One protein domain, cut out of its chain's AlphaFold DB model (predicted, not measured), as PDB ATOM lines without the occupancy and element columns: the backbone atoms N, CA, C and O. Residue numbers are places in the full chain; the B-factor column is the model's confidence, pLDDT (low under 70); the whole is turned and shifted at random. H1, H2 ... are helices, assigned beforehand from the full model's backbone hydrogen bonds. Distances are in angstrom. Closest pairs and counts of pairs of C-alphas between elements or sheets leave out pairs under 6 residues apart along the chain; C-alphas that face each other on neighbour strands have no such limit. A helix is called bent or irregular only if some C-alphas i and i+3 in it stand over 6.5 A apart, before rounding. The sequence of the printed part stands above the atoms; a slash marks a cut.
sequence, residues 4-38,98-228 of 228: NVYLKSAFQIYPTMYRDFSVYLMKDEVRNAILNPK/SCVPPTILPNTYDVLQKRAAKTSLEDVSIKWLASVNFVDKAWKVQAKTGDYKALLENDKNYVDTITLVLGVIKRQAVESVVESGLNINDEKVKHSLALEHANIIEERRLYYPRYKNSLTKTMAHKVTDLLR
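Overview. This is residues 4 to 38 and 98 to 228 of the 228 residues of an uncharacterized protein of Alteromonas mediterranea (UniProt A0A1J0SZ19). A long helix, H5, forms the core, with the longest helix, H7, running back beside it and H8 crossing it on the side away from H7. The small helical hairpin H1 and H2 lies beside H5, H9 packs on H5 residues 138 to 142, H3 touches H7 residues 158 to 165 about perpendicular to it, and residues 110 to 119, with H4, stick out. The 166 printed residues hold nine named helices, H1 to H9 in order, and no named strand: an all-helix domain. It is compact, with a radius of gyration of the C-alphas of 16.2 A and spans of 45 by 42 by 29 A.

Along the chain. H1, residues 4 to 11, begins at C-alpha 4 (142.269, 158.241, 90.115). H2 is residues 17 to 25, H3 28 to 35, H4 111 to 114, H5 121 to 142, 31.4 A long, and H6 146 to 149. H7, residues 153 to 179, measures 39.2 A. H8, residues 187 to 210, measures 35.9 A and is irregular: C-alphas 206 and 209 are 7.0 A apart. H9, residues 217 to 226, ends at C-alpha 226 (138.894, 167.954, 109.408).

Arrangement. The hub, H5, touches H7 at a shallow tilt of 23 degrees, opposite ways; their closest C-alphas, of Leu 129 and Ala 173, are 5.0 A apart. H5 residues 126 to 134 touch H8 residues 189 to 200 at a steep tilt of 54 degrees; the closest C-alphas are Ala 130 and His 197, 5.6 A. H9 touches H5 at Lys 222 and Val 141, the closest C-alphas, 6.7 A. H6 only just touches H9, with 3 pairs of C-alphas within 8 A, the closest Gly 146 and Thr 218, 6.6 A. O i to N i+4 pairs are all within hydrogen-bond range in H1, H3, H5, H7 and H9, 4 of 5 in H2 and 18 of 20 in H8; H4 and H6 are too short for one.

Size, cuts and confidence. Residues 39 to 97 are cut out, with C-alphas 38 and 98 11.3 A apart. Of the links printed whole, none is long. pLDDT is under 70 in residues 8 to 26 and 98 to 119.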
ATOM      1  N   ASN A   4     143.680 158.551  89.904       73.50
ATOM      2  CA  ASN A   4     142.269 158.241  90.115       73.50
ATOM      3  C   ASN A   4     142.051 157.673  91.514       73.50
ATOM      4  O   ASN A   4     141.040 157.985  92.133       73.50
ATOM      5  N   VAL A   5     142.989 156.883  92.042       72.62
ATOM      6  CA  VAL A   5     142.963 156.421  93.439       72.62
ATOM      7  C   VAL A   5     143.161 157.583  94.412       72.62
ATOM      8  O   VAL A   5     142.453 157.636  95.410       72.62
ATOM      9  N   TYR A   6     144.057 158.534  94.126       75.62
ATOM     10  CA  TYR A   6     144.283 159.722  94.964       75.62
ATOM     11  C   TYR A   6     143.093 160.664  95.002       75.62
ATOM     12  O   TYR A   6     142.678 161.125  96.064       75.62
ATOM     13  N   LEU A   7     142.520 160.921  93.836       71.44
ATOM     14  CA  LEU A   7     141.282 161.653  93.713       71.44
ATOM     15  C   LEU A   7     140.193 160.877  94.467       71.44
ATOM     16  O   LEU A   7     139.672 161.376  95.451       71.44
ATOM     17  N   LYS A   8     139.942 159.599  94.170       67.19
ATOM     18  CA  LYS A   8     138.940 158.792  94.895       67.19
ATOM     19  C   LYS A   8     139.157 158.721  96.412       67.19
ATOM     20  O   LYS A   8     138.164 158.716  97.134       67.19
ATOM     21  N   SER A   9     140.390 158.683  96.919       63.91
ATOM     22  CA  SER A   9     140.675 158.656  98.361       63.91
ATOM     23  C   SER A   9     140.475 160.019  99.026       63.91
ATOM     24  O   SER A   9     140.022 160.058 100.166       63.91
ATOM     25  N   ALA A  10     140.669 161.128  98.301       56.88
ATOM     26  CA  ALA A  10     140.101 162.427  98.679       56.88
ATOM     27  C   ALA A  10     138.594 162.334  98.927       56.88
ATOM     28  O   ALA A  10     138.048 163.062  99.741       56.88
ATOM     29  N   PHE A  11     137.910 161.473  98.168       56.72
ATOM     30  CA  PHE A  11     136.463 161.513  97.965       56.72
ATOM     31  C   PHE A  11     135.678 160.413  98.679       56.72
ATOM     32  O   PHE A  11     134.474 160.557  98.871       56.72
ATOM     33  N   GLN A  12     136.334 159.364  99.175       52.12
ATOM     34  CA  GLN A  12     135.748 158.387 100.104       52.12
ATOM     35  C   GLN A  12     135.375 159.008 101.464       52.12
ATOM     36  O   GLN A  12     134.741 158.382 102.302       52.12
ATOM     37  N   ILE A  13     135.693 160.282 101.652       49.94
ATOM     38  CA  ILE A  13     135.280 161.125 102.771       49.94
ATOM     39  C   ILE A  13     133.930 161.826 102.468       49.94
ATOM     40  O   ILE A  13     133.304 162.387 103.365       49.94
ATOM     41  N   TYR A  14     133.436 161.772 101.220       55.66
ATOM     42  CA  TYR A  14     132.425 162.686 100.670       55.66
ATOM     43  C   TYR A  14     131.408 162.010  99.701       55.66
ATOM     44  O   TYR A  14     131.482 162.206  98.488       55.66
ATOM     45  N   PRO A  15     130.424 161.224 100.180       43.56
ATOM     46  CA  PRO A  15     129.622 160.359  99.299       43.56
ATOM     47  C   PRO A  15     128.626 161.020  98.322       43.56
ATOM     48  O   PRO A  15     128.409 160.443  97.259       43.56
ATOM     49  N   THR A  16     128.013 162.175  98.610       44.62
ATOM     50  CA  THR A  16     126.945 162.737  97.740       44.62
ATOM     51  C   THR A  16     127.359 164.014  97.014       44.62
ATOM     52  O   THR A  16     127.267 164.082  95.798       44.62
ATOM     53  N   MET A  17     127.910 164.993  97.724       47.84
ATOM     54  CA  MET A  17     128.328 166.279  97.146       47.84
ATOM     55  C   MET A  17     129.535 166.181  96.197       47.84
ATOM     56  O   MET A  17     129.640 166.908  95.213       47.84
ATOM     57  N   TYR A  18     130.471 165.277  96.490       50.41
ATOM     58  CA  TYR A  18     131.742 165.184  95.767       50.41
ATOM     59  C   TYR A  18     131.806 163.984  94.844       50.41
ATOM     60  O   TYR A  18     132.723 163.922  94.034       50.41
ATOM     61  N   ARG A  19     130.855 163.044  94.902       47.91
ATOM     62  CA  ARG A  19     130.704 162.087  93.803       47.91
ATOM     63  C   ARG A  19     130.436 162.866  92.519       47.91
ATOM     64  O   ARG A  19     131.162 162.672  91.556       47.91
ATOM     65  N   ASP A  20     129.517 163.823  92.556       54.72
ATOM     66  CA  ASP A  20     129.180 164.621  91.380       54.72
ATOM     67  C   ASP A  20     130.327 165.554  90.983       54.72
ATOM     68  O   ASP A  20     130.668 165.603  89.807       54.72
ATOM     69  N   PHE A  21     131.010 166.199  91.944       61.59
ATOM     70  CA  PHE A  21     132.182 167.035  91.650       61.59
ATOM     71  C   PHE A  21     133.392 166.244  91.141       61.59
ATOM     72  O   PHE A  21     134.096 166.708  90.256       61.59
ATOM     73  N   SER A  22     133.651 165.050  91.671       56.12
ATOM     74  CA  SER A  22     134.776 164.213  91.239       56.12
ATOM     75  C   SER A  22     134.505 163.534  89.908       56.12
ATOM     76  O   SER A  22     135.378 163.539  89.050       56.12
ATOM     77  N   VAL A  23     133.298 163.000  89.704       63.34
ATOM     78  CA  VAL A  23     132.852 162.498  88.399       63.34
ATOM     79  C   VAL A  23     132.952 163.619  87.380       63.34
ATOM     80  O   VAL A  23     133.502 163.398  86.311       63.34
ATOM     81  N   TYR A  24     132.517 164.826  87.743       69.06
ATOM     82  CA  TYR A  24     132.690 166.033  86.951       69.06
ATOM     83  C   TYR A  24     134.173 166.339  86.649       69.06
ATOM     84  O   TYR A  24     134.530 166.424  85.481       69.06
ATOM     85  N   LEU A  25     135.059 166.410  87.653       67.94
ATOM     86  CA  LEU A  25     136.504 166.646  87.477       67.94
ATOM     87  C   LEU A  25     137.225 165.542  86.682       67.94
ATOM     88  O   LEU A  25     138.303 165.782  86.141       67.94
ATOM     89  N   MET A  26     136.666 164.331  86.648       69.69
ATOM     90  CA  MET A  26     137.186 163.198  85.880       69.69
ATOM     91  C   MET A  26     136.652 163.150  84.444       69.69
ATOM     92  O   MET A  26     137.151 162.343  83.665       69.69
ATOM     93  N   LYS A  27     135.674 163.986  84.064       77.56
ATOM     94  CA  LYS A  27     135.243 164.079  82.663       77.56
ATOM     95  C   LYS A  27     136.386 164.632  81.818       77.56
ATOM     96  O   LYS A  27     136.984 165.647  82.181       77.56
ATOM     97  N   ASP A  28     136.648 164.013  80.671       81.50
ATOM     98  CA  ASP A  28     137.754 164.410  79.789       81.50
ATOM     99  C   ASP A  28     137.660 165.877  79.359       81.50
ATOM    100  O   ASP A  28     138.660 166.589  79.364       81.50
ATOM    101  N   GLU A  29     136.451 166.362  79.072       82.00
ATOM    102  CA  GLU A  29     136.189 167.765  78.733       82.00
ATOM    103  C   GLU A  29     136.611 168.733  79.853       82.00
ATOM    104  O   GLU A  29     137.226 169.767  79.592       82.00
ATOM    105  N   VAL A  30     136.357 168.362  81.110       81.25
ATOM    106  CA  VAL A  30     136.678 169.162  82.297       81.25
ATOM    107  C   VAL A  30     138.169 169.107  82.578       81.25
ATOM    108  O   VAL A  30     138.805 170.142  82.764       81.25
ATOM    109  N   ARG A  31     138.752 167.906  82.552       83.00
ATOM    110  CA  ARG A  31     140.193 167.714  82.715       83.00
ATOM    111  C   ARG A  31     140.969 168.494  81.658       83.00
ATOM    112  O   ARG A  31     141.948 169.161  81.990       83.00
ATOM    113  N   ASN A  32     140.512 168.451  80.407       85.44
ATOM    114  CA  ASN A  32     141.099 169.208  79.312       85.44
ATOM    115  C   ASN A  32     140.953 170.719  79.529       85.44
ATOM    116  O   ASN A  32     141.930 171.439  79.367       85.44
ATOM    117  N   ALA A  33     139.785 171.203  79.965       84.88
ATOM    118  CA  ALA A  33     139.595 172.619  80.282       84.88
ATOM    119  C   ALA A  33     140.534 173.099  81.404       84.88
ATOM    120  O   ALA A  33     141.074 174.199  81.323       84.88
ATOM    121  N   ILE A  34     140.768 172.271  82.428       86.00
ATOM    122  CA  ILE A  34     141.668 172.579  83.550       86.00
ATOM    123  C   ILE A  34     143.135 172.601  83.105       86.00
ATOM    124  O   ILE A  34     143.873 173.507  83.491       86.00
ATOM    125  N   LEU A  35     143.568 171.608  82.325       87.12
ATOM    126  CA  LEU A  35     144.970 171.457  81.919       87.12
ATOM    127  C   LEU A  35     145.358 172.334  80.729       87.12
ATOM    128  O   LEU A  35     146.520 172.712  80.615       87.12
ATOM    129  N   ASN A  36     144.401 172.674  79.870       88.25
ATOM    130  CA  ASN A  36     144.617 173.450  78.654       88.25
ATOM    131  C   ASN A  36     143.677 174.669  78.603       88.25
ATOM    132  O   ASN A  36     142.892 174.806  77.658       88.25
ATOM    133  N   PRO A  37     143.715 175.565  79.611       87.44
ATOM    134  CA  PRO A  37     142.882 176.751  79.591       87.44
ATOM    135  C   PRO A  37     143.366 177.710  78.503       87.44
ATOM    136  O   PRO A  37     144.567 177.855  78.253       87.44
ATOM    137  N   LYS A  38     142.424 178.400  77.861       85.19
ATOM    138  CA  LYS A  38     142.765 179.457  76.911       85.19
ATOM    139  C   LYS A  38     143.303 180.664  77.670       85.19
ATOM    140  O   LYS A  38     142.763 181.043  78.705       85.19
ATOM    141  N   SER A  98     134.000 178.406  82.776       61.03
ATOM    142  CA  SER A  98     132.799 178.083  81.978       61.03
ATOM    143  C   SER A  98     132.240 176.691  82.266       61.03
ATOM    144  O   SER A  98     131.049 176.446  82.105       61.03
ATOM    145  N   CYS A  99     133.094 175.786  82.731       61.22
ATOM    146  CA  CYS A  99     132.700 174.483  83.225       61.22
ATOM    147  C   CYS A  99     132.556 174.588  84.762       61.22
ATOM    148  O   CYS A  99     133.276 173.949  85.521       61.22
ATOM    149  N   VAL A 100     131.690 175.462  85.283       60.41
ATOM    150  CA  VAL A 100     131.399 175.422  86.730       60.41
ATOM    151  C   VAL A 100     130.749 174.065  87.017       60.41
ATOM    152  O   VAL A 100     129.872 173.652  86.252       60.41
ATOM    153  N   PRO A 101     131.146 173.338  88.074       58.75
ATOM    154  CA  PRO A 101     130.346 172.202  88.507       58.75
ATOM    155  C   PRO A 101     128.896 172.643  88.778       58.75
ATOM    156  O   PRO A 101     128.679 173.771  89.227       58.75
ATOM    157  N   PRO A 102     127.898 171.779  88.539       58.22
ATOM    158  CA  PRO A 102     126.527 172.069  88.946       58.22
ATOM    159  C   PRO A 102     126.482 172.382  90.448       58.22
ATOM    160  O   PRO A 102     127.271 171.819  91.207       58.22
ATOM    161  N   THR A 103     125.575 173.273  90.867       56.16
ATOM    162  CA  THR A 103     125.438 173.713  92.262       56.16
ATOM    163  C   THR A 103     125.415 172.516  93.204       56.16
ATOM    164  O   THR A 103     124.453 171.748  93.244       56.16
ATOM    165  N   ILE A 104     126.496 172.348  93.962       54.97
ATOM    166  CA  ILE A 104     126.626 171.237  94.892       54.97
ATOM    167  C   ILE A 104     125.899 171.639  96.166       54.97
ATOM    168  O   ILE A 104     126.328 172.541  96.883       54.97
ATOM    169  N   LEU A 105     124.792 170.964  96.442       55.34
ATOM    170  CA  LEU A 105     124.037 171.149  97.671       55.34
ATOM    171  C   LEU A 105     124.379 170.032  98.660       55.34
ATOM    172  O   LEU A 105     124.527 168.882  98.229       55.34
ATOM    173  N   PRO A 106     124.441 170.319  99.973       52.00
ATOM    174  CA  PRO A 106     124.423 169.287 101.001       52.00
ATOM    175  C   PRO A 106     123.244 168.347 100.744       52.00
ATOM    176  O   PRO A 106     122.083 168.766 100.706       52.00
ATOM    177  N   ASN A 107     123.544 167.085 100.446       52.84
ATOM    178  CA  ASN A 107     122.548 166.064 100.150       52.84
ATOM    179  C   ASN A 107     122.492 165.125 101.349       52.84
ATOM    180  O   ASN A 107     123.231 164.141 101.405       52.84
ATOM    181  N   THR A 108     121.569 165.391 102.266       46.41
ATOM    182  CA  THR A 108     120.979 164.340 103.095       46.41
ATOM    183  C   THR A 108     119.906 163.619 102.276       46.41
ATOM    184  O   THR A 108     119.156 164.230 101.517       46.41
ATOM    185  N   TYR A 109     119.832 162.294 102.408       38.69
ATOM    186  CA  TYR A 109     118.818 161.452 101.754       38.69
ATOM    187  C   TYR A 109     117.378 161.912 102.103       38.69
ATOM    188  O   TYR A 109     116.481 161.835 101.268       38.69
ATOM    189  N   ASP A 110     117.190 162.524 103.279       40.53
ATOM    190  CA  ASP A 110     115.927 163.124 103.745       40.53
ATOM    191  C   ASP A 110     115.520 164.413 103.008       40.53
ATOM    192  O   ASP A 110     114.354 164.817 103.014       40.53
ATOM    193  N   VAL A 111     116.462 165.082 102.342       41.69
ATOM    194  CA  VAL A 111     116.211 166.346 101.643       41.69
ATOM    195  C   VAL A 111     115.560 166.117 100.278       41.69
ATOM    196  O   VAL A 111     114.833 166.991  99.824       41.69
ATOM    197  N   LEU A 112     115.684 164.939  99.654       39.47
ATOM    198  CA  LEU A 112     114.882 164.612  98.464       39.47
ATOM    199  C   LEU A 112     113.384 164.467  98.790       39.47
ATOM    200  O   LEU A 112     112.555 164.791  97.947       39.47
ATOM    201  N   GLN A 113     113.029 164.075 100.021       37.75
ATOM    202  CA  GLN A 113     111.637 164.064 100.491       37.75
ATOM    203  C   GLN A 113     111.135 165.451 100.931       37.75
ATOM    204  O   GLN A 113     109.951 165.740 100.780       37.75
ATOM    205  N   LYS A 114     112.011 166.330 101.445       40.91
ATOM    206  CA  LYS A 114     111.637 167.678 101.931       40.91
ATOM    207  C   LYS A 114     111.838 168.826 100.918       40.91
ATOM    208  O   LYS A 114     111.249 169.887 101.103       40.91
ATOM    209  N   ARG A 115     112.586 168.630  99.819       44.88
ATOM    210  CA  ARG A 115     112.802 169.608  98.714       44.88
ATOM    211  C   ARG A 115     111.568 169.899  97.859       44.88
ATOM    212  O   ARG A 115     111.632 170.756  96.986       44.88
ATOM    213  N   ALA A 116     110.438 169.248  98.128       42.09
ATOM    214  CA  ALA A 116     109.148 169.700  97.614       42.09
ATOM    215  C   ALA A 116     108.727 171.070  98.200       42.09
ATOM    216  O   ALA A 116     107.824 171.712  97.666       42.09
ATOM    217  N   ALA A 117     109.390 171.557  99.260       49.72
ATOM    218  CA  ALA A 117     109.267 172.937  99.722       49.72
ATOM    219  C   ALA A 117     110.201 173.873  98.928       49.72
ATOM    220  O   ALA A 117     111.394 173.599  98.785       49.72
ATOM    221  N   LYS A 118     109.654 174.996  98.431       55.50
ATOM    222  CA  LYS A 118     110.381 176.062  97.715       55.50
ATOM    223  C   LYS A 118     111.663 176.446  98.468       55.50
ATOM    224  O   LYS A 118     111.602 177.116  99.492       55.50
ATOM    225  N   THR A 119     112.813 176.030  97.949       67.00
ATOM    226  CA  THR A 119     114.126 176.488  98.420       67.00
ATOM    227  C   THR A 119     114.399 177.842  97.766       67.00
ATOM    228  O   THR A 119     114.261 177.953  96.546       67.00
ATOM    229  N   SER A 120     114.708 178.879  98.546       79.69
ATOM    230  CA  SER A 120     114.957 180.217  97.998       79.69
ATOM    231  C   SER A 120     116.335 180.300  97.327       79.69
ATOM    232  O   SER A 120     117.214 179.474  97.591       79.69
ATOM    233  N   LEU A 121     116.532 181.283  96.443       79.75
ATOM    234  CA  LEU A 121     117.813 181.493  95.757       79.75
ATOM    235  C   LEU A 121     118.935 181.808  96.761       79.75
ATOM    236  O   LEU A 121     120.054 181.317  96.620       79.75
ATOM    237  N   GLU A 122     118.611 182.560  97.815       84.69
ATOM    238  CA  GLU A 122     119.512 182.884  98.919       84.69
ATOM    239  C   GLU A 122     120.026 181.622  99.622       84.69
ATOM    240  O   GLU A 122     121.232 181.470  99.825       84.69
ATOM    241  N   ASP A 123     119.125 180.691  99.951       82.44
ATOM    242  CA  ASP A 123     119.467 179.438 100.628       82.44
ATOM    243  C   ASP A 123     120.344 178.539  99.741       82.44
ATOM    244  O   ASP A 123     121.344 177.979 100.197       82.44
ATOM    245  N   VAL A 124     120.035 178.463  98.441       81.25
ATOM    246  CA  VAL A 124     120.860 177.748  97.455       81.25
ATOM    247  C   VAL A 124     122.273 178.338  97.380       81.25
ATOM    248  O   VAL A 124     123.249 177.585  97.427       81.25
ATOM    249  N   SER A 125     122.401 179.664  97.313       83.00
ATOM    250  CA  SER A 125     123.697 180.350  97.232       83.00
ATOM    251  C   SER A 125     124.532 180.199  98.509       83.00
ATOM    252  O   SER A 125     125.739 179.951  98.430       83.00
ATOM    253  N   ILE A 126     123.912 180.276  99.694       86.50
ATOM    254  CA  ILE A 126     124.593 180.043 100.981       86.50
ATOM    255  C   ILE A 126     125.105 178.603 101.061       86.50
ATOM    256  O   ILE A 126     126.280 178.378 101.369       86.50
ATOM    257  N   LYS A 127     124.253 177.624 100.734       82.69
ATOM    258  CA  LYS A 127     124.624 176.202 100.717       82.69
ATOM    259  C   LYS A 127     125.747 175.930  99.736       82.69
ATOM    260  O   LYS A 127     126.690 175.211 100.071       82.69
ATOM    261  N   TRP A 128     125.697 176.538  98.556       82.56
ATOM    262  CA  TRP A 128     126.755 176.424  97.560       82.56
ATOM    263  C   TRP A 128     128.097 176.946  98.083       82.56
ATOM    264  O   TRP A 128     129.105 176.238  98.043       82.56
ATOM    265  N   LEU A 129     128.115 178.146  98.666       87.12
ATOM    266  CA  LEU A 129     129.331 178.727  99.228       87.12
ATOM    267  C   LEU A 129     129.886 177.909 100.408       87.12
ATOM    268  O   LEU A 129     131.097 177.676 100.474       87.12
ATOM    269  N   ALA A 130     129.031 177.433 101.318       85.12
ATOM    270  CA  ALA A 130     129.438 176.559 102.422       85.12
ATOM    271  C   ALA A 130     130.095 175.265 101.907       85.12
ATOM    272  O   ALA A 130     131.153 174.853 102.391       85.12
ATOM    273  N   SER A 131     129.514 174.687 100.857       79.94
ATOM    274  CA  SER A 131     130.010 173.492 100.177       79.94
ATOM    275  C   SER A 131     131.401 173.707  99.592       79.94
ATOM    276  O   SER A 131     132.328 172.959  99.907       79.94
ATOM    277  N   VAL A 132     131.578 174.764  98.796       82.31
ATOM    278  CA  VAL A 132     132.866 175.088  98.166       82.31
ATOM    279  C   VAL A 132     133.938 175.413  99.211       82.31
ATOM    280  O   VAL A 132     135.086 174.994  99.065       82.31
ATOM    281  N   ASN A 133     133.583 176.102 100.300       86.44
ATOM    282  CA  ASN A 133     134.512 176.371 101.402       86.44
ATOM    283  C   ASN A 133     135.027 175.090 102.058       86.44
ATOM    284  O   ASN A 133     136.219 174.973 102.353       86.44
ATOM    285  N   PHE A 134     134.139 174.122 102.265       82.88
ATOM    286  CA  PHE A 134     134.519 172.831 102.808       82.88
ATOM    287  C   PHE A 134     135.411 172.042 101.830       82.88
ATOM    288  O   PHE A 134     136.415 171.480 102.271       82.88
ATOM    289  N   VAL A 135     135.133 172.086 100.515       79.88
ATOM    290  CA  VAL A 135     135.979 171.496  99.443       79.88
ATOM    291  C   VAL A 135     137.379 172.071  99.459       79.88
ATOM    292  O   VAL A 135     138.357 171.326  99.489       79.88
ATOM    293  N   ASP A 136     137.488 173.393  99.484       83.31
ATOM    294  CA  ASP A 136     138.768 174.089  99.531       83.31
ATOM    295  C   ASP A 136     139.581 173.677 100.774       83.31
ATOM    296  O   ASP A 136     140.775 173.377 100.679       83.31
ATOM    297  N   LYS A 137     138.932 173.582 101.945       83.62
ATOM    298  CA  LYS A 137     139.578 173.131 103.189       83.62
ATOM    299  C   LYS A 137     140.039 171.674 103.093       83.62
ATOM    300  O   LYS A 137     141.184 171.376 103.435       83.62
ATOM    301  N   ALA A 138     139.172 170.786 102.615       79.44
ATOM    302  CA  ALA A 138     139.459 169.372 102.410       79.44
ATOM    303  C   ALA A 138     140.664 169.159 101.486       79.44
ATOM    304  O   ALA A 138     141.612 168.458 101.843       79.44
ATOM    305  N   TRP A 139     140.666 169.839 100.339       80.88
ATOM    306  CA  TRP A 139     141.722 169.740  99.336       80.88
ATOM    307  C   TRP A 139     143.081 170.177  99.887       80.88
ATOM    308  O   TRP A 139     144.087 169.478  99.748       80.88
ATOM    309  N   LYS A 140     143.113 171.306 100.604       82.50
ATOM    310  CA  LYS A 140     144.329 171.822 101.256       82.50
ATOM    311  C   LYS A 140     144.881 170.881 102.318       82.50
ATOM    312  O   LYS A 140     146.092 170.843 102.537       82.50
ATOM    313  N   VAL A 141     144.010 170.160 103.019       80.38
ATOM    314  CA  VAL A 141     144.415 169.138 103.987       80.38
ATOM    315  C   VAL A 141     144.983 167.921 103.259       80.38
ATOM    316  O   VAL A 141     146.037 167.412 103.646       80.38
ATOM    317  N   GLN A 142     144.344 167.504 102.169       77.12
ATOM    318  CA  GLN A 142     144.771 166.369 101.364       77.12
ATOM    319  C   GLN A 142     146.148 166.571 100.722       77.12
ATOM    320  O   GLN A 142     146.993 165.679 100.793       77.12
ATOM    321  N   ALA A 143     146.421 167.761 100.183       79.88
ATOM    322  CA  ALA A 143     147.713 168.105  99.584       79.88
ATOM    323  C   ALA A 143     148.895 168.016 100.578       79.88
ATOM    324  O   ALA A 143     150.057 168.004 100.183       79.88
ATOM    325  N   LYS A 144     148.625 167.916 101.889       81.44
ATOM    326  CA  LYS A 144     149.647 167.747 102.940       81.44
ATOM    327  C   LYS A 144     149.909 166.283 103.310       81.44
ATOM    328  O   LYS A 144     150.724 166.014 104.194       81.44
ATOM    329  N   THR A 145     149.212 165.334 102.690       81.50
ATOM    330  CA  THR A 145     149.315 163.903 103.012       81.50
ATOM    331  C   THR A 145     150.517 163.238 102.331       81.50
ATOM    332  O   THR A 145     151.063 163.737 101.347       81.50
ATOM    333  N   GLY A 146     150.937 162.079 102.855       82.25
ATOM    334  CA  GLY A 146     151.935 161.229 102.191       82.25
ATOM    335  C   GLY A 146     151.472 160.755 100.809       82.25
ATOM    336  O   GLY A 146     152.290 160.624  99.904       82.25
ATOM    337  N   ASP A 147     150.159 160.614 100.628       80.75
ATOM    338  CA  ASP A 147     149.522 160.223  99.372       80.75
ATOM    339  C   ASP A 147     149.800 161.230  98.254       80.75
ATOM    340  O   ASP A 147     150.170 160.838  97.151       80.75
ATOM    341  N   TYR A 148     149.722 162.531  98.560       86.31
ATOM    342  CA  TYR A 148     150.089 163.585  97.611       86.31
ATOM    343  C   TYR A 148     151.575 163.509  97.256       86.31
ATOM    344  O   TYR A 148     151.957 163.590  96.091       86.31
ATOM    345  N   LYS A 149     152.443 163.297  98.255       87.38
ATOM    346  CA  LYS A 149     153.891 163.173  98.023       87.38
ATOM    347  C   LYS A 149     154.232 161.985  97.119       87.38
ATOM    348  O   LYS A 149     155.196 162.084  96.361       87.38
ATOM    349  N   ALA A 150     153.430 160.920  97.174       86.50
ATOM    350  CA  ALA A 150     153.562 159.703  96.376       86.50
ATOM    351  C   ALA A 150     152.980 159.802  94.949       86.50
ATOM    352  O   ALA A 150     153.021 158.812  94.207       86.50
ATOM    353  N   LEU A 151     152.415 160.950  94.564       87.25
ATOM    354  CA  LEU A 151     152.025 161.235  93.183       87.25
ATOM    355  C   LEU A 151     153.248 161.527  92.304       87.25
ATOM    356  O   LEU A 151     154.254 162.079  92.768       87.25
ATOM    357  N   LEU A 152     153.124 161.194  91.019       89.31
ATOM    358  CA  LEU A 152     154.064 161.625  89.985       89.31
ATOM    359  C   LEU A 152     153.960 163.140  89.774       89.31
ATOM    360  O   LEU A 152     152.938 163.751  90.082       89.31
ATOM    361  N   GLU A 153     155.005 163.758  89.225       87.38
ATOM    362  CA  GLU A 153     155.071 165.220  89.075       87.38
ATOM    363  C   GLU A 153     153.925 165.784  88.219       87.38
ATOM    364  O   GLU A 153     153.319 166.791  88.577       87.38
ATOM    365  N   ASN A 154     153.550 165.093  87.136       86.25
ATOM    366  CA  ASN A 154     152.415 165.489  86.295       86.25
ATOM    367  C   ASN A 154     151.080 165.439  87.056       86.25
ATOM    368  O   ASN A 154     150.230 166.314  86.881       86.25
ATOM    369  N   ASP A 155     150.907 164.451  87.935       86.12
ATOM    370  CA  ASP A 155     149.694 164.298  88.738       86.12
ATOM    371  C   ASP A 155     149.634 165.346  89.854       86.12
ATOM    372  O   ASP A 155     148.576 165.923  90.103       86.12
ATOM    373  N   LYS A 156     150.779 165.664  90.478       87.00
ATOM    374  CA  LYS A 156     150.899 166.799  91.410       87.00
ATOM    375  C   LYS A 156     150.545 168.104  90.718       87.00
ATOM    376  O   LYS A 156     149.732 168.860  91.237       87.00
ATOM    377  N   ASN A 157     151.070 168.325  89.513       86.38
ATOM    378  CA  ASN A 157     150.758 169.508  88.724       86.38
ATOM    379  C   ASN A 157     149.248 169.630  88.450       86.38
ATOM    380  O   ASN A 157     148.693 170.720  88.588       86.38
ATOM    381  N   TYR A 158     148.562 168.525  88.135       84.12
ATOM    382  CA  TYR A 158     147.102 168.529  87.990       84.12
ATOM    383  C   TYR A 158     146.391 168.880  89.304       84.12
ATOM    384  O   TYR A 158     145.537 169.765  89.323       84.12
ATOM    385  N   VAL A 159     146.775 168.249  90.416       84.62
ATOM    386  CA  VAL A 159     146.188 168.492  91.747       84.62
ATOM    387  C   VAL A 159     146.383 169.940  92.214       84.62
ATOM    388  O   VAL A 159     145.460 170.559  92.756       84.62
ATOM    389  N   ASP A 160     147.556 170.514  91.972       88.06
ATOM    390  CA  ASP A 160     147.850 171.913  92.274       88.06
ATOM    391  C   ASP A 160     146.995 172.851  91.411       88.06
ATOM    392  O   ASP A 160     146.452 173.839  91.906       88.06
ATOM    393  N   THR A 161     146.812 172.511  90.131       87.94
ATOM    394  CA  THR A 161     145.963 173.278  89.208       87.94
ATOM    395  C   THR A 161     144.501 173.266  89.663       87.94
ATOM    396  O   THR A 161     143.864 174.319  89.680       87.94
ATOM    397  N   ILE A 162     143.983 172.124  90.137       84.25
ATOM    398  CA  ILE A 162     142.635 172.042  90.726       84.25
ATOM    399  C   ILE A 162     142.494 172.997  91.918       84.25
ATOM    400  O   ILE A 162     141.459 173.641  92.060       84.25
ATOM    401  N   THR A 163     143.534 173.164  92.742       85.38
ATOM    402  CA  THR A 163     143.503 174.116  93.871       85.38
ATOM    403  C   THR A 163     143.275 175.556  93.398       85.38
ATOM    404  O   THR A 163     142.550 176.319  94.038       85.38
ATOM    405  N   LEU A 164     143.860 175.941  92.260       87.50
ATOM    406  CA  LEU A 164     143.641 177.263  91.667       87.50
ATOM    407  C   LEU A 164     142.219 177.392  91.106       87.50
ATOM    408  O   LEU A 164     141.562 178.403  91.357       87.50
ATOM    409  N   VAL A 165     141.719 176.348  90.439       85.44
ATOM    410  CA  VAL A 165     140.338 176.278  89.925       85.44
ATOM    411  C   VAL A 165     139.314 176.359  91.062       85.44
ATOM    412  O   VAL A 165     138.345 177.105  90.954       85.44
ATOM    413  N   LEU A 166     139.548 175.692  92.197       83.69
ATOM    414  CA  LEU A 166     138.715 175.821  93.400       83.69
ATOM    415  C   LEU A 166     138.666 177.263  93.916       83.69
ATOM    416  O   LEU A 166     137.624 177.715  94.384       83.69
ATOM    417  N   GLY A 167     139.763 178.012  93.782       85.81
ATOM    418  CA  GLY A 167     139.786 179.446  94.065       85.81
ATOM    419  C   GLY A 167     138.853 180.255  93.159       85.81
ATOM    420  O   GLY A 167     138.179 181.162  93.647       85.81
ATOM    421  N   VAL A 168     138.774 179.909  91.869       85.25
ATOM    422  CA  VAL A 168     137.834 180.522  90.913       85.25
ATOM    423  C   VAL A 168     136.392 180.162  91.268       85.25
ATOM    424  O   VAL A 168     135.561 181.056  91.401       85.25
ATOM    425  N   ILE A 169     136.108 178.878  91.512       83.62
ATOM    426  CA  ILE A 169     134.770 178.391  91.885       83.62
ATOM    427  C   ILE A 169     134.296 179.053  93.185       83.62
ATOM    428  O   ILE A 169     133.146 179.471  93.289       83.62
ATOM    429  N   LYS A 170     135.185 179.213  94.173       86.94
ATOM    430  CA  LYS A 170     134.874 179.910  95.427       86.94
ATOM    431  C   LYS A 170     134.487 181.364  95.195       86.94
ATOM    432  O   LYS A 170     133.534 181.831  95.808       86.94
ATOM    433  N   ARG A 171     135.192 182.073  94.308       86.94
ATOM    434  CA  ARG A 171     134.826 183.443  93.923       86.94
ATOM    435  C   ARG A 171     133.441 183.478  93.272       86.94
ATOM    436  O   ARG A 171     132.621 184.283  93.689       86.94
ATOM    437  N   GLN A 172     133.155 182.564  92.346       85.00
ATOM    438  CA  GLN A 172     131.834 182.459  91.712       85.00
ATOM    439  C   GLN A 172     130.723 182.143  92.726       85.00
ATOM    440  O   GLN A 172     129.626 182.679  92.630       85.00
ATOM    441  N   ALA A 173     131.000 181.317  93.739       84.69
ATOM    442  CA  ALA A 173     130.047 181.050  94.815       84.69
ATOM    443  C   ALA A 173     129.775 182.295  95.680       84.69
ATOM    444  O   ALA A 173     128.641 182.518  96.093       84.69
ATOM    445  N   VAL A 174     130.792 183.128  95.927       89.62
ATOM    446  CA  VAL A 174     130.616 184.428  96.597       89.62
ATOM    447  C   VAL A 174     129.792 185.385  95.732       89.62
ATOM    448  O   VAL A 174     128.890 186.036  96.250       89.62
ATOM    449  N   GLU A 175     130.064 185.446  94.429       87.75
ATOM    450  CA  GLU A 175     129.304 186.264  93.473       87.75
ATOM    451  C   GLU A 175     127.827 185.850  93.439       87.75
ATOM    452  O   GLU A 175     126.966 186.710  93.583       87.75
ATOM    453  N   SER A 176     127.532 184.545  93.426       85.00
ATOM    454  CA  SER A 176     126.165 184.008  93.518       85.00
ATOM    455  C   SER A 176     125.417 184.481  94.774       85.00
ATOM    456  O   SER A 176     124.228 184.788  94.711       85.00
ATOM    457  N   VAL A 177     126.091 184.565  95.928       88.69
ATOM    458  CA  VAL A 177     125.492 185.090  97.174       88.69
ATOM    459  C   VAL A 177     125.139 186.571  97.023       88.69
ATOM    460  O   VAL A 177     124.036 186.973  97.387       88.69
ATOM    461  N   VAL A 178     126.043 187.366  96.444       89.62
ATOM    462  CA  VAL A 178     125.821 188.801  96.204       89.62
ATOM    463  C   VAL A 178     124.692 189.032  95.197       89.62
ATOM    464  O   VAL A 178     123.820 189.863  95.435       89.62
ATOM    465  N   GLU A 179     124.656 188.262  94.110       88.94
ATOM    466  CA  GLU A 179     123.594 188.300  93.092       88.94
ATOM    467  C   GLU A 179     122.224 187.894  93.652       88.94
ATOM    468  O   GLU A 179     121.195 188.366  93.175       88.94
ATOM    469  N   SER A 180     122.203 187.083  94.716       86.88
ATOM    470  CA  SER A 180     120.979 186.740  95.456       86.88
ATOM    471  C   SER A 180     120.492 187.869  96.379       86.88
ATOM    472  O   SER A 180     119.545 187.673  97.132       86.88
ATOM    473  N   GLY A 181     121.144 189.037  96.374       89.62
ATOM    474  CA  GLY A 181     120.789 190.185  97.213       89.62
ATOM    475  C   GLY A 181     121.343 190.129  98.641       89.62
ATOM    476  O   GLY A 181     120.983 190.965  99.470       89.62
ATOM    477  N   LEU A 182     122.221 189.170  98.951       90.81
ATOM    478  CA  LEU A 182     122.818 189.028 100.278       90.81
ATOM    479  C   LEU A 182     124.163 189.754 100.385       90.81
ATOM    480  O   LEU A 182     124.992 189.733  99.476       90.81
ATOM    481  N   ASN A 183     124.442 190.315 101.562       91.38
ATOM    482  CA  ASN A 183     125.767 190.824 101.900       91.38
ATOM    483  C   ASN A 183     126.564 189.755 102.662       91.38
ATOM    484  O   ASN A 183     126.230 189.419 103.794       91.38
ATOM    485  N   ILE A 184     127.662 189.263 102.080       88.25
ATOM    486  CA  ILE A 184     128.520 188.238 102.704       88.25
ATOM    487  C   ILE A 184     129.140 188.679 104.041       88.25
ATOM    488  O   ILE A 184     129.535 187.844 104.853       88.25
ATOM    489  N   ASN A 185     129.229 189.990 104.276       90.75
ATOM    490  CA  ASN A 185     129.762 190.548 105.513       90.75
ATOM    491  C   ASN A 185     128.701 190.708 106.614       90.75
ATOM    492  O   ASN A 185     129.079 191.034 107.738       90.75
ATOM    493  N   ASP A 186     127.420 190.468 106.315       93.94
ATOM    494  CA  ASP A 186     126.331 190.478 107.296       93.94
ATOM    495  C   ASP A 186     126.481 189.303 108.274       93.94
ATOM    496  O   ASP A 186     126.706 188.157 107.873       93.94
ATOM    497  N   GLU A 187     126.332 189.579 109.569       93.88
ATOM    498  CA  GLU A 187     126.388 188.569 110.627       93.88
ATOM    499  C   GLU A 187     125.341 187.467 110.443       93.88
ATOM    500  O   GLU A 187     125.628 186.305 110.730       93.88
ATOM    501  N   LYS A 188     124.162 187.777 109.887       90.88
ATOM    502  CA  LYS A 188     123.151 186.756 109.570       90.88
ATOM    503  C   LYS A 188     123.660 185.770 108.524       90.88
ATOM    504  O   LYS A 188     123.534 184.565 108.710       90.88
ATOM    505  N   VAL A 189     124.286 186.270 107.457       91.50
ATOM    506  CA  VAL A 189     124.839 185.432 106.382       91.50
ATOM    507  C   VAL A 189     126.024 184.616 106.896       91.50
ATOM    508  O   VAL A 189     126.105 183.418 106.622       91.50
ATOM    509  N   LYS A 190     126.909 185.218 107.701       93.25
ATOM    510  CA  LYS A 190     128.011 184.495 108.360       93.25
ATOM    511  C   LYS A 190     127.496 183.389 109.279       93.25
ATOM    512  O   LYS A 190     128.039 182.286 109.256       93.25
ATOM    513  N   HIS A 191     126.445 183.661 110.051       92.06
ATOM    514  CA  HIS A 191     125.816 182.674 110.920       92.06
ATOM    515  C   HIS A 191     125.203 181.522 110.114       92.06
ATOM    516  O   HIS A 191     125.486 180.362 110.406       92.06
ATOM    517  N   SER A 192     124.450 181.815 109.050       89.50
ATOM    518  CA  SER A 192     123.903 180.790 108.151       89.50
ATOM    519  C   SER A 192     124.997 179.943 107.497       89.50
ATOM    520  O   SER A 192     124.886 178.721 107.462       89.50
ATOM    521  N   LEU A 193     126.098 180.554 107.044       90.00
ATOM    522  CA  LEU A 193     127.253 179.821 106.513       90.00
ATOM    523  C   LEU A 193     127.891 178.901 107.561       90.00
ATOM    524  O   LEU A 193     128.298 177.788 107.228       90.00
ATOM    525  N   ALA A 194     127.987 179.347 108.816       89.31
ATOM    526  CA  ALA A 194     128.520 178.539 109.906       89.31
ATOM    527  C   ALA A 194     127.610 177.344 110.236       89.31
ATOM    528  O   ALA A 194     128.117 176.239 110.432       89.31
ATOM    529  N   LEU A 195     126.288 177.545 110.240       87.62
ATOM    530  CA  LEU A 195     125.304 176.473 110.417       87.62
ATOM    531  C   LEU A 195     125.393 175.441 109.291       87.62
ATOM    532  O   LEU A 195     125.515 174.250 109.563       87.62
ATOM    533  N   GLU A 196     125.414 175.881 108.031       85.50
ATOM    534  CA  GLU A 196     125.553 174.969 106.893       85.50
ATOM    535  C   GLU A 196     126.891 174.222 106.921       85.50
ATOM    536  O   GLU A 196     126.948 173.025 106.646       85.50
ATOM    537  N   HIS A 197     127.976 174.880 107.332       85.25
ATOM    538  CA  HIS A 197     129.258 174.209 107.527       85.25
ATOM    539  C   HIS A 197     129.198 173.145 108.637       85.25
ATOM    540  O   HIS A 197     129.732 172.050 108.457       85.25
ATOM    541  N   ALA A 198     128.536 173.426 109.763       85.00
ATOM    542  CA  ALA A 198     128.329 172.443 110.827       85.00
ATOM    543  C   ALA A 198     127.478 171.256 110.347       85.00
ATOM    544  O   ALA A 198     127.854 170.109 110.583       85.00
ATOM    545  N   ASN A 199     126.405 171.517 109.593       81.69
ATOM    546  CA  ASN A 199     125.572 170.483 108.976       81.69
ATOM    547  C   ASN A 199     126.396 169.580 108.050       81.69
ATOM    548  O   ASN A 199     126.280 168.356 108.112       81.69
ATOM    549  N   ILE A 200     127.276 170.174 107.234       79.06
ATOM    550  CA  ILE A 200     128.206 169.424 106.389       79.06
ATOM    551  C   ILE A 200     129.127 168.551 107.253       79.06
ATOM    552  O   ILE A 200     129.299 167.379 106.934       79.06
ATOM    553  N   ILE A 201     129.710 169.061 108.345       81.31
ATOM    554  CA  ILE A 201     130.572 168.248 109.226       81.31
ATOM    555  C   ILE A 201     129.795 167.080 109.842       81.31
ATOM    556  O   ILE A 201     130.284 165.948 109.803       81.31
ATOM    557  N   GLU A 202     128.608 167.329 110.390       81.88
ATOM    558  CA  GLU A 202     127.781 166.303 111.033       81.88
ATOM    559  C   GLU A 202     127.373 165.206 110.048       81.88
ATOM    560  O   GLU A 202     127.576 164.020 110.315       81.88
ATOM    561  N   GLU A 203     126.922 165.587 108.849       76.00
ATOM    562  CA  GLU A 203     126.660 164.633 107.768       76.00
ATOM    563  C   GLU A 203     127.898 163.754 107.525       76.00
ATOM    564  O   GLU A 203     127.815 162.530 107.413       76.00
ATOM    565  N   ARG A 204     129.091 164.351 107.493       74.06
ATOM    566  CA  ARG A 204     130.335 163.621 107.221       74.06
ATOM    567  C   ARG A 204     130.739 162.707 108.368       74.06
ATOM    568  O   ARG A 204     131.209 161.604 108.089       74.06
ATOM    569  N   ARG A 205     130.513 163.096 109.626       79.19
ATOM    570  CA  ARG A 205     130.728 162.226 110.794       79.19
ATOM    571  C   ARG A 205     129.896 160.944 110.698       79.19
ATOM    572  O   ARG A 205     130.417 159.878 111.016       79.19
ATOM    573  N   LEU A 206     128.669 161.021 110.177       77.06
ATOM    574  CA  LEU A 206     127.799 159.852 109.979       77.06
ATOM    575  C   LEU A 206     128.321 158.888 108.901       77.06
ATOM    576  O   LEU A 206     128.236 157.668 109.057       77.06
ATOM    577  N   TYR A 207     128.868 159.410 107.800       72.56
ATOM    578  CA  TYR A 207     129.326 158.582 106.677       72.56
ATOM    579  C   TYR A 207     130.770 158.092 106.811       72.56
ATOM    580  O   TYR A 207     131.078 156.993 106.347       72.56
ATOM    581  N   TYR A 208     131.651 158.875 107.437       75.94
ATOM    582  CA  TYR A 208     133.088 158.604 107.510       75.94
ATOM    583  C   TYR A 208     133.448 157.184 107.998       75.94
ATOM    584  O   TYR A 208     134.292 156.547 107.356       75.94
ATOM    585  N   PRO A 209     132.800 156.611 109.036       81.12
ATOM    586  CA  PRO A 209     133.101 155.254 109.494       81.12
ATOM    587  C   PRO A 209     132.972 154.175 108.410       81.12
ATOM    588  O   PRO A 209     133.719 153.201 108.439       81.12
ATOM    589  N   ARG A 210     132.078 154.358 107.425       77.12
ATOM    590  CA  ARG A 210     131.833 153.376 106.350       77.12
ATOM    591  C   ARG A 210     132.985 153.271 105.351       77.12
ATOM    592  O   ARG A 210     133.104 152.262 104.667       77.12
ATOM    593  N   TYR A 211     133.817 154.305 105.259       73.19
ATOM    594  CA  TYR A 211     134.850 154.420 104.226       73.19
ATOM    595  C   TYR A 211     136.260 154.595 104.789       73.19
ATOM    596  O   TYR A 211     137.229 154.470 104.046       73.19
ATOM    597  N   LYS A 212     136.396 154.843 106.099       76.31
ATOM    598  CA  LYS A 212     137.682 155.038 106.783       76.31
ATOM    599  C   LYS A 212     138.712 153.951 106.458       76.31
ATOM    600  O   LYS A 212     139.888 154.265 106.316       76.31
ATOM    601  N   ASN A 213     138.279 152.698 106.324       78.75
ATOM    602  CA  ASN A 213     139.171 151.561 106.062       78.75
ATOM    603  C   ASN A 213     139.717 151.526 104.627       78.75
ATOM    604  O   ASN A 213     140.718 150.865 104.375       78.75
ATOM    605  N   SER A 214     139.076 152.238 103.704       74.31
ATOM    606  CA  SER A 214     139.515 152.363 102.312       74.31
ATOM    607  C   SER A 214     140.513 153.515 102.118       74.31
ATOM    608  O   SER A 214     141.120 153.641 101.056       74.31
ATOM    609  N   LEU A 215     140.706 154.342 103.150       74.19
ATOM    610  CA  LEU A 215     141.672 155.431 103.166       74.19
ATOM    611  C   LEU A 215     143.034 154.948 103.666       74.19
ATOM    612  O   LEU A 215     143.140 154.079 104.531       74.19
ATOM    613  N   THR A 216     144.100 155.591 103.193       76.38
ATOM    614  CA  THR A 216     145.419 155.420 103.806       76.38
ATOM    615  C   THR A 216     145.394 155.926 105.251       76.38
ATOM    616  O   THR A 216     144.609 156.811 105.608       76.38
ATOM    617  N   LYS A 217     146.282 155.407 106.110       80.44
ATOM    618  CA  LYS A 217     146.357 155.831 107.522       80.44
ATOM    619  C   LYS A 217     146.532 157.349 107.664       80.44
ATOM    620  O   LYS A 217     145.906 157.963 108.525       80.44
ATOM    621  N   THR A 218     147.358 157.956 106.809       78.69
ATOM    622  CA  THR A 218     147.604 159.403 106.819       78.69
ATOM    623  C   THR A 218     146.364 160.189 106.404       78.69
ATOM    624  O   THR A 218     146.044 161.188 107.047       78.69
ATOM    625  N   MET A 219     145.643 159.726 105.380       76.94
ATOM    626  CA  MET A 219     144.391 160.346 104.952       76.94
ATOM    627  C   MET A 219     143.317 160.231 106.037       76.94
ATOM    628  O   MET A 219     142.738 161.238 106.432       76.94
ATOM    629  N   ALA A 220     143.116 159.038 106.599       79.00
ATOM    630  CA  ALA A 220     142.155 158.806 107.676       79.00
ATOM    631  C   ALA A 220     142.406 159.731 108.882       79.00
ATOM    632  O   ALA A 220     141.482 160.355 109.403       79.00
ATOM    633  N   HIS A 221     143.662 159.892 109.302       81.69
ATOM    634  CA  HIS A 221     144.001 160.811 110.390       81.69
ATOM    635  C   HIS A 221     143.627 162.267 110.062       81.69
ATOM    636  O   HIS A 221     142.969 162.936 110.856       81.69
ATOM    637  N   LYS A 222     143.975 162.740 108.861       80.38
ATOM    638  CA  LYS A 222     143.687 164.112 108.425       80.38
ATOM    639  C   LYS A 222     142.204 164.407 108.240       80.38
ATOM    640  O   LYS A 222     141.766 165.526 108.486       80.38
ATOM    641  N   VAL A 223     141.428 163.401 107.874       77.00
ATOM    642  CA  VAL A 223     139.970 163.499 107.805       77.00
ATOM    643  C   VAL A 223     139.370 163.597 109.189       77.00
ATOM    644  O   VAL A 223     138.490 164.415 109.416       77.00
ATOM    645  N   THR A 224     139.862 162.801 110.136       80.75
ATOM    646  CA  THR A 224     139.431 162.914 111.528       80.75
ATOM    647  C   THR A 224     139.709 164.312 112.082       80.75
ATOM    648  O   THR A 224     138.833 164.860 112.736       80.75
ATOM    649  N   ASP A 225     140.847 164.930 111.754       79.94
ATOM    650  CA  ASP A 225     141.116 166.331 112.117       79.94
ATOM    651  C   ASP A 225     140.179 167.328 111.418       79.94
ATOM    652  O   ASP A 225     139.765 168.309 112.027       79.94
ATOM    653  N   LEU A 226     139.825 167.095 110.149       79.56
ATOM    654  CA  LEU A 226     138.894 167.954 109.408       79.56
ATOM    655  C   LEU A 226     137.478 167.942 110.007       79.56
ATOM    656  O   LEU A 226     136.765 168.938 109.889       79.56
ATOM    657  N   LEU A 227     137.090 166.810 110.602       80.50
ATOM    658  CA  LEU A 227     135.774 166.568 111.188       80.50
ATOM    659  C   LEU A 227     135.713 166.843 112.698       80.50
ATOM    660  O   LEU A 227     134.667 166.584 113.289       80.50
ATOM    661  N   ARG A 228     136.794 167.312 113.331       77.44
ATOM    662  CA  ARG A 228     136.789 167.793 114.724       77.44
ATOM    663  C   ARG A 228     136.249 169.213 114.781       77.44
ATOM    664  O   ARG A 228     135.315 169.400 115.588       77.44
TER     665      ARG A 228